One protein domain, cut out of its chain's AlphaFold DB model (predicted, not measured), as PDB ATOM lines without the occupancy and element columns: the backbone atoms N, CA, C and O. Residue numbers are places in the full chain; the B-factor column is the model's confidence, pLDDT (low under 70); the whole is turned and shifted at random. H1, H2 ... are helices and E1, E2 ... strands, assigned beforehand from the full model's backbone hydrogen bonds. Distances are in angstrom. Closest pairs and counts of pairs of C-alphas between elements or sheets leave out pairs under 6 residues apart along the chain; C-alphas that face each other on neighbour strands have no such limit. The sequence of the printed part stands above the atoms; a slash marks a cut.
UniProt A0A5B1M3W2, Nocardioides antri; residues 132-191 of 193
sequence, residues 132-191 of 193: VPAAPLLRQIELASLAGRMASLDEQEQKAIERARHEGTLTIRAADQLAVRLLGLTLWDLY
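Overview. This is residues 132 to 191 of the 193 residues of a protein of Nocardioides antri (UniProt A0A5B1M3W2). The longest helix, H2, lies slantwise across one side of a pair of helices, H1 and H3, which run side by side the same way. The five-residue helix H4 packs on the other side of that pair, while the short strand E1 sits at one end and joins H2 to H3, with residues 132 to 133 paired beside it. The printed part has 60 residues, with four named helices and one named strand in the order H1, H2, E1, H3, H4, and its class is mostly helix. It is compact, with a radius of gyration of the C-alphas of 10.3 A, and rounded, with spans of 26 by 24 by 16 A.

Along the chain. H2 holds residues 155 to 167 and is 18.1 A from first to last C-alpha; C-alpha 155 is at (4.379, 96.267, 36.868). H1 holds residues 135 to 146 and is 16.6 A long, beginning with C-alpha 135 at (5.847, 77.804, 28.344). H3 holds residues 172 to 183 and is 15.6 A long. E1 holds residues 169 to 171. H4 holds residues 187 to 191, and C-alpha 191 is at (-3.484, 73.670, 28.520).

Arrangement. H2 is close to H1 but not clearly touching it; their closest C-alphas, those of Leu 138 and Ile 161, are 7.5 A apart. The two stand at a steep tilt of 48 degrees and run opposite ways. H2 is also close to H3 but not clearly touching it, with the closest C-alphas, those of Glu 157 and Leu 178, 7.1 A apart, at a steep tilt of 58 degrees, opposite ways. H1 and H3 touch, closest at the C-alphas of Leu 137 and Ala 179, 7.0 A apart, at a shallow tilt of 20 degrees, the same way. H4 touches H3, where the closest C-alphas, those of Asp 176 and Leu 187, are 5.0 A apart. H4 and H1 only just touch, with 3 pairs of C-alphas within 8 A, on the side of H1 with residues 136 to 137 alone; the closest C-alphas are those of Pro 136 and Leu 190, 6.7 A apart. H2 and H4 are apart. E1 pairs with no named strand, but its residues 169 to 170 pair antiparallel with residues 132 to 133. E1 and H3 meet only through their link. In H1, H2, H3 and H4 every O i to N i+4 pair is within hydrogen-bond range.

Size, cuts and confidence. The two C-alphas farthest apart, those of Gly 148 and Thr 171, are 26.3 A apart. The printed part has no cut. The link from H1 to H2, with 8 residues between them, is short; the links from H2 to E1, E1 to H3 and H3 to H4 are tight. The mean pLDDT of the printed part is 92.8, and no printed residue is under 70.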
ATOM      1  N   VAL A 132       1.901  75.099  37.167       94.69
ATOM      2  CA  VAL A 132       1.785  74.689  35.766       94.69
ATOM      3  C   VAL A 132       3.009  75.151  34.965       94.69
ATOM      4  O   VAL A 132       3.621  76.169  35.316       94.69
ATOM      5  N   PRO A 133       3.408  74.431  33.900       97.12
ATOM      6  CA  PRO A 133       4.504  74.849  33.026       97.12
ATOM      7  C   PRO A 133       4.204  76.199  32.375       97.12
ATOM      8  O   PRO A 133       3.188  76.335  31.720       97.12
ATOM      9  N   ALA A 134       5.084  77.195  32.481       97.19
ATOM     10  CA  ALA A 134       4.793  78.542  31.972       97.19
ATOM     11  C   ALA A 134       4.865  78.665  30.436       97.19
ATOM     12  O   ALA A 134       4.374  79.639  29.863       97.19
ATOM     13  N   ALA A 135       5.501  77.704  29.761       97.25
ATOM     14  CA  ALA A 135       5.847  77.804  28.344       97.25
ATOM     15  C   ALA A 135       4.649  78.034  27.394       97.25
ATOM     16  O   ALA A 135       4.775  78.900  26.523       97.25
ATOM     17  N   PRO A 136       3.495  77.343  27.528       96.12
ATOM     18  CA  PRO A 136       2.350  77.562  26.641       96.12
ATOM     19  C   PRO A 136       1.796  78.986  26.751       96.12
ATOM     20  O   PRO A 136       1.593  79.654  25.738       96.12
ATOM     21  N   LEU A 137       1.639  79.482  27.982       95.81
ATOM     22  CA  LEU A 137       1.154  80.833  28.247       95.81
ATOM     23  C   LEU A 137       2.128  81.897  27.720       95.81
ATOM     24  O   LEU A 137       1.709  82.817  27.023       95.81
ATOM     25  N   LEU A 138       3.429  81.756  28.002       96.75
ATOM     26  CA  LEU A 138       4.448  82.707  27.539       96.75
ATOM     27  C   LEU A 138       4.489  82.807  26.009       96.75
ATOM     28  O   LEU A 138       4.600  83.912  25.480       96.75
ATOM     29  N   ARG A 139       4.332  81.679  25.302       96.62
ATOM     30  CA  ARG A 139       4.245  81.658  23.836       96.62
ATOM     31  C   ARG A 139       3.031  82.442  23.331       96.62
ATOM     32  O   ARG A 139       3.159  83.205  22.381       96.62
ATOM     33  N   GLN A 140       1.862  82.274  23.952       95.38
ATOM     34  CA  GLN A 140       0.656  83.001  23.537       95.38
ATOM     35  C   GLN A 140       0.754  84.502  23.819       95.38
ATOM     36  O   GLN A 140       0.345  85.306  22.983       95.38
ATOM     37  N   ILE A 141       1.353  84.887  24.949       94.88
ATOM     38  CA  ILE A 141       1.639  86.290  25.273       94.88
ATOM     39  C   ILE A 141       2.567  86.906  24.218       94.88
ATOM     40  O   ILE A 141       2.286  87.985  23.705       94.88
ATOM     41  N   GLU A 142       3.639  86.213  23.833       95.69
ATOM     42  CA  GLU A 142       4.554  86.686  22.790       95.69
ATOM     43  C   GLU A 142       3.842  86.866  21.439       95.69
ATOM     44  O   GLU A 142       3.960  87.918  20.811       95.69
ATOM     45  N   LEU A 143       3.019  85.895  21.031       94.38
ATOM     46  CA  LEU A 143       2.214  85.991  19.808       94.38
ATOM     47  C   LEU A 143       1.207  87.153  19.853       94.38
ATOM     48  O   LEU A 143       1.017  87.848  18.853       94.38
ATOM     49  N   ALA A 144       0.557  87.383  20.995       91.81
ATOM     50  CA  ALA A 144      -0.371  88.498  21.174       91.81
ATOM     51  C   ALA A 144       0.347  89.858  21.143       91.81
ATOM     52  O   ALA A 144      -0.178  90.808  20.553       91.81
ATOM     53  N   SER A 145       1.550  89.932  21.721       92.12
ATOM     54  CA  SER A 145       2.407  91.121  21.710       92.12
ATOM     55  C   SER A 145       2.828  91.491  20.290       92.12
ATOM     56  O   SER A 145       2.622  92.626  19.862       92.12
ATOM     57  N   LEU A 146       3.317  90.515  19.517       90.25
ATOM     58  CA  LEU A 146       3.697  90.705  18.113       90.25
ATOM     59  C   LEU A 146       2.515  91.137  17.236       90.25
ATOM     60  O   LEU A 146       2.689  91.895  16.286       90.25
ATOM     61  N   ALA A 147       1.304  90.690  17.571       88.50
ATOM     62  CA  ALA A 147       0.078  91.094  16.889       88.50
ATOM     63  C   ALA A 147      -0.435  92.490  17.304       88.50
ATOM     64  O   ALA A 147      -1.479  92.913  16.808       88.50
ATOM     65  N   GLY A 148       0.229  93.180  18.241       89.50
ATOM     66  CA  GLY A 148      -0.215  94.475  18.764       89.50
ATOM     67  C   GLY A 148      -1.538  94.412  19.535       89.50
ATOM     68  O   GLY A 148      -2.209  95.428  19.686       89.50
ATOM     69  N   ARG A 149      -1.944  93.220  19.997       80.56
ATOM     70  CA  ARG A 149      -3.219  92.998  20.704       80.56
ATOM     71  C   ARG A 149      -3.112  93.157  22.218       80.56
ATOM     72  O   ARG A 149      -4.130  93.111  22.898       80.56
ATOM     73  N   MET A 150      -1.904  93.323  22.748       78.25
ATOM     74  CA  MET A 150      -1.699  93.465  24.183       78.25
ATOM     75  C   MET A 150      -1.920  94.902  24.647       78.25
ATOM     76  O   MET A 150      -1.329  95.840  24.111       78.25
ATOM     77  N   ALA A 151      -2.739  95.049  25.687       75.19
ATOM     78  CA  ALA A 151      -2.774  96.264  26.490       75.19
ATOM     79  C   ALA A 151      -1.426  96.468  27.208       75.19
ATOM     80  O   ALA A 151      -0.629  95.536  27.343       75.19
ATOM     81  N   SER A 152      -1.168  97.694  27.671       87.50
ATOM     82  CA  SER A 152      -0.008  97.983  28.517       87.50
ATOM     83  C   SER A 152      -0.032  97.086  29.754       87.50
ATOM     84  O   SER A 152      -1.008  97.121  30.505       87.50
ATOM     85  N   LEU A 153       1.035  96.314  29.950       90.19
ATOM     86  CA  LEU A 153       1.219  95.498  31.144       90.19
ATOM     87  C   LEU A 153       1.422  96.394  32.361       90.19
ATOM     88  O   LEU A 153       2.155  97.384  32.284       90.19
ATOM     89  N   ASP A 154       0.807  96.033  33.481       94.06
ATOM     90  CA  ASP A 154       1.182  96.631  34.757       94.06
ATOM     91  C   ASP A 154       2.495  96.025  35.300       94.06
ATOM     92  O   ASP A 154       2.998  94.998  34.833       94.06
ATOM     93  N   GLU A 155       3.095  96.690  36.291       93.50
ATOM     94  CA  GLU A 155       4.379  96.267  36.868       93.50
ATOM     95  C   GLU A 155       4.299  94.865  37.503       93.50
ATOM     96  O   GLU A 155       5.292  94.132  37.535       93.50
ATOM     97  N   GLN A 156       3.127  94.467  38.010       92.00
ATOM     98  CA  GLN A 156       2.937  93.164  38.642       92.00
ATOM     99  C   GLN A 156       2.871  92.050  37.596       92.00
ATOM    100  O   GLN A 156       3.543  91.029  37.756       92.00
ATOM    101  N   GLU A 157       2.124  92.257  36.512       94.19
ATOM    102  CA  GLU A 157       2.044  91.353  35.364       94.19
ATOM    103  C   GLU A 157       3.431  91.158  34.738       94.19
ATOM    104  O   GLU A 157       3.850  90.026  34.484       94.19
ATOM    105  N   GLN A 158       4.191  92.244  34.573       95.69
ATOM    106  CA  GLN A 158       5.540  92.180  34.020       95.69
ATOM    107  C   GLN A 158       6.496  91.386  34.923       95.69
ATOM    108  O   GLN A 158       7.174  90.473  34.443       95.69
ATOM    109  N   LYS A 159       6.478  91.628  36.242       95.69
ATOM    110  CA  LYS A 159       7.252  90.827  37.210       95.69
ATOM    111  C   LYS A 159       6.832  89.357  37.221       95.69
ATOM    112  O   LYS A 159       7.687  88.482  37.366       95.69
ATOM    113  N   ALA A 160       5.540  89.061  37.074       94.50
ATOM    114  CA  ALA A 160       5.041  87.689  37.018       94.50
ATOM    115  C   ALA A 160       5.546  86.961  35.761       94.50
ATOM    116  O   ALA A 160       6.005  85.824  35.862       94.50
ATOM    117  N   ILE A 161       5.533  87.628  34.604       96.31
ATOM    118  CA  ILE A 161       6.067  87.102  33.338       96.31
ATOM    119  C   ILE A 161       7.582  86.883  33.427       96.31
ATOM    120  O   ILE A 161       8.079  85.840  33.001       96.31
ATOM    121  N   GLU A 162       8.332  87.825  34.001       96.75
ATOM    122  CA  GLU A 162       9.779  87.682  34.203       96.75
ATOM    123  C   GLU A 162      10.112  86.507  35.125       96.75
ATOM    124  O   GLU A 162      10.961  85.674  34.795       96.75
ATOM    125  N   ARG A 163       9.385  86.374  36.240       95.31
ATOM    126  CA  ARG A 163       9.525  85.229  37.141       95.31
ATOM    127  C   ARG A 163       9.188  83.917  36.436       95.31
ATOM    128  O   ARG A 163       9.927  82.950  36.581       95.31
ATOM    129  N   ALA A 164       8.126  83.889  35.632       96.62
ATOM    130  CA  ALA A 164       7.736  82.722  34.845       96.62
ATOM    131  C   ALA A 164       8.813  82.298  33.840       96.62
ATOM    132  O   ALA A 164       9.053  81.105  33.663       96.62
ATOM    133  N   ARG A 165       9.483  83.265  33.198       97.25
ATOM    134  CA  ARG A 165      10.611  83.012  32.289       97.25
ATOM    135  C   ARG A 165      11.811  82.422  33.022       97.25
ATOM    136  O   ARG A 165      12.448  81.520  32.495       97.25
ATOM    137  N   HIS A 166      12.102  82.918  34.223       97.44
ATOM    138  CA  HIS A 166      13.226  82.440  35.024       97.44
ATOM    139  C   HIS A 166      12.963  81.061  35.654       97.44
ATOM    140  O   HIS A 166      13.824  80.189  35.632       97.44
ATOM    141  N   GLU A 167      11.773  80.849  36.221       96.94
ATOM    142  CA  GLU A 167      11.420  79.631  36.964       96.94
ATOM    143  C   GLU A 167      10.801  78.530  36.085       96.94
ATOM    144  O   GLU A 167      10.637  77.397  36.537       96.94
ATOM    145  N   GLY A 168      10.394  78.847  34.852       97.75
ATOM    146  CA  GLY A 168       9.763  77.915  33.909       97.75
ATOM    147  C   GLY A 168       8.357  77.443  34.301       97.75
ATOM    148  O   GLY A 168       7.727  76.688  33.560       97.75
ATOM    149  N   THR A 169       7.836  77.879  35.450       97.38
ATOM    150  CA  THR A 169       6.537  77.464  35.992       97.38
ATOM    151  C   THR A 169       5.819  78.630  36.663       97.38
ATOM    152  O   THR A 169       6.447  79.533  37.215       97.38
ATOM    153  N   LEU A 170       4.490  78.581  36.674       95.81
ATOM    154  CA  LEU A 170       3.605  79.570  37.293       95.81
ATOM    155  C   LEU A 170       2.644  78.883  38.254       95.81
ATOM    156  O   LEU A 170       2.308  77.722  38.052       95.81
ATOM    157  N   THR A 171       2.173  79.583  39.282       94.12
ATOM    158  CA  THR A 171       1.023  79.089  40.051       94.12
ATOM    159  C   THR A 171      -0.228  79.118  39.173       94.12
ATOM    160  O   THR A 171      -0.351  80.002  38.322       94.12
ATOM    161  N   ILE A 172      -1.171  78.194  39.386       92.44
ATOM    162  CA  ILE A 172      -2.448  78.156  38.643       92.44
ATOM    163  C   ILE A 172      -3.140  79.527  38.664       92.44
ATOM    164  O   ILE A 172      -3.522  80.037  37.615       92.44
ATOM    165  N   ARG A 173      -3.216  80.174  39.839       91.38
ATOM    166  CA  ARG A 173      -3.813  81.514  39.996       91.38
ATOM    167  C   ARG A 173      -3.124  82.567  39.124       91.38
ATOM    168  O   ARG A 173      -3.808  83.351  38.477       91.38
ATOM    169  N   ALA A 174      -1.790  82.593  39.098       93.94
ATOM    170  CA  ALA A 174      -1.054  83.562  38.287       93.94
ATOM    171  C   ALA A 174      -1.215  83.283  36.785       93.94
ATOM    172  O   ALA A 174      -1.366  84.215  35.999       93.94
ATOM    173  N   ALA A 175      -1.210  82.008  36.388       95.25
ATOM    174  CA  ALA A 175      -1.405  81.617  34.999       95.25
ATOM    175  C   ALA A 175      -2.812  81.981  34.494       95.25
ATOM    176  O   ALA A 175      -2.929  82.546  33.410       95.25
ATOM    177  N   ASP A 176      -3.853  81.729  35.291       94.19
ATOM    178  CA  ASP A 176      -5.241  82.066  34.951       94.19
ATOM    179  C   ASP A 176      -5.456  83.584  34.864       94.19
ATOM    180  O   ASP A 176      -5.999  84.085  33.883       94.19
ATOM    181  N   GLN A 177      -4.925  84.347  35.826       93.75
ATOM    182  CA  GLN A 177      -5.010  85.810  35.802       93.75
ATOM    183  C   GLN A 177      -4.359  86.415  34.551       93.75
ATOM    184  O   GLN A 177      -4.958  87.280  33.910       93.75
ATOM    185  N   LEU A 178      -3.159  85.952  34.184       95.12
ATOM    186  CA  LEU A 178      -2.473  86.407  32.973       95.12
ATOM    187  C   LEU A 178      -3.227  85.982  31.703       95.12
ATOM    188  O   LEU A 178      -3.347  86.781  30.779       95.12
ATOM    189  N   ALA A 179      -3.762  84.759  31.656       94.25
ATOM    190  CA  ALA A 179      -4.543  84.267  30.522       94.25
ATOM    191  C   ALA A 179      -5.800  85.117  30.284       94.25
ATOM    192  O   ALA A 179      -6.018  85.617  29.177       94.25
ATOM    193  N   VAL A 180      -6.585  85.352  31.337       93.38
ATOM    194  CA  VAL A 180      -7.847  86.091  31.240       93.38
ATOM    195  C   VAL A 180      -7.584  87.549  30.889       93.38
ATOM    196  O   VAL A 180      -8.224  88.087  29.986       93.38
ATOM    197  N   ARG A 181      -6.627  88.199  31.562       93.00
ATOM    198  CA  ARG A 181      -6.377  89.633  31.361       93.00
ATOM    199  C   ARG A 181      -5.678  89.944  30.045       93.00
ATOM    200  O   ARG A 181      -6.056  90.908  29.387       93.00
ATOM    201  N   LEU A 182      -4.665  89.164  29.671       92.94
ATOM    202  CA  LEU A 182      -3.822  89.492  28.516       92.94
ATOM    203  C   LEU A 182      -4.321  88.870  27.217       92.94
ATOM    204  O   LEU A 182      -4.078  89.425  26.147       92.94
ATOM    205  N   LEU A 183      -4.990  87.719  27.301       91.88
ATOM    206  CA  LEU A 183      -5.392  86.940  26.130       91.88
ATOM    207  C   LEU A 183      -6.913  86.814  25.997       91.88
ATOM    208  O   LEU A 183      -7.386  86.450  24.923       91.88
ATOM    209  N   GLY A 184      -7.682  87.112  27.051       92.19
ATOM    210  CA  GLY A 184      -9.119  86.840  27.078       92.19
ATOM    211  C   GLY A 184      -9.439  85.344  27.047       92.19
ATOM    212  O   GLY A 184     -10.498  84.964  26.557       92.19
ATOM    213  N   LEU A 185      -8.512  84.505  27.523       92.19
ATOM    214  CA  LEU A 185      -8.622  83.044  27.545       92.19
ATOM    215  C   LEU A 185      -8.667  82.539  28.984       92.19
ATOM    216  O   LEU A 185      -8.112  83.170  29.881       92.19
ATOM    217  N   THR A 186      -9.281  81.382  29.205       92.00
ATOM    218  CA  THR A 186      -9.169  80.678  30.488       92.00
ATOM    219  C   THR A 186      -7.933  79.782  30.500       92.00
ATOM    220  O   THR A 186      -7.375  79.447  29.451       92.00
ATOM    221  N   LEU A 187      -7.496  79.350  31.687       89.75
ATOM    222  CA  LEU A 187      -6.404  78.379  31.788       89.75
ATOM    223  C   LEU A 187      -6.699  77.073  31.020       89.75
ATOM    224  O   LEU A 187      -5.797  76.499  30.418       89.75
ATOM    225  N   TRP A 188      -7.955  76.628  30.992       87.62
ATOM    226  CA  TRP A 188      -8.372  75.403  30.298       87.62
ATOM    227  C   TRP A 188      -8.142  75.489  28.787       87.62
ATOM    228  O   TRP A 188      -7.629  74.548  28.188       87.62
ATOM    229  N   ASP A 189      -8.396  76.659  28.193       88.00
ATOM    230  CA  ASP A 189      -8.170  76.902  26.762       88.00
ATOM    231  C   ASP A 189      -6.681  76.829  26.378       88.00
ATOM    232  O   ASP A 189      -6.337  76.565  25.226       88.00
ATOM    233  N   LEU A 190      -5.782  77.088  27.333       86.56
ATOM    234  CA  LEU A 190      -4.334  77.124  27.109       86.56
ATOM    235  C   LEU A 190      -3.651  75.766  27.246       86.56
ATOM    236  O   LEU A 190      -2.637  75.536  26.586       86.56
ATOM    237  N   TYR A 191      -4.152  74.916  28.141       83.69
ATOM    238  CA  TYR A 191      -3.484  73.670  28.520       83.69
ATOM    239  C   TYR A 191      -4.233  72.410  28.079       83.69
ATOM    240  O   TYR A 191      -3.710  71.324  28.307       83.69
TER     241      TYR A 191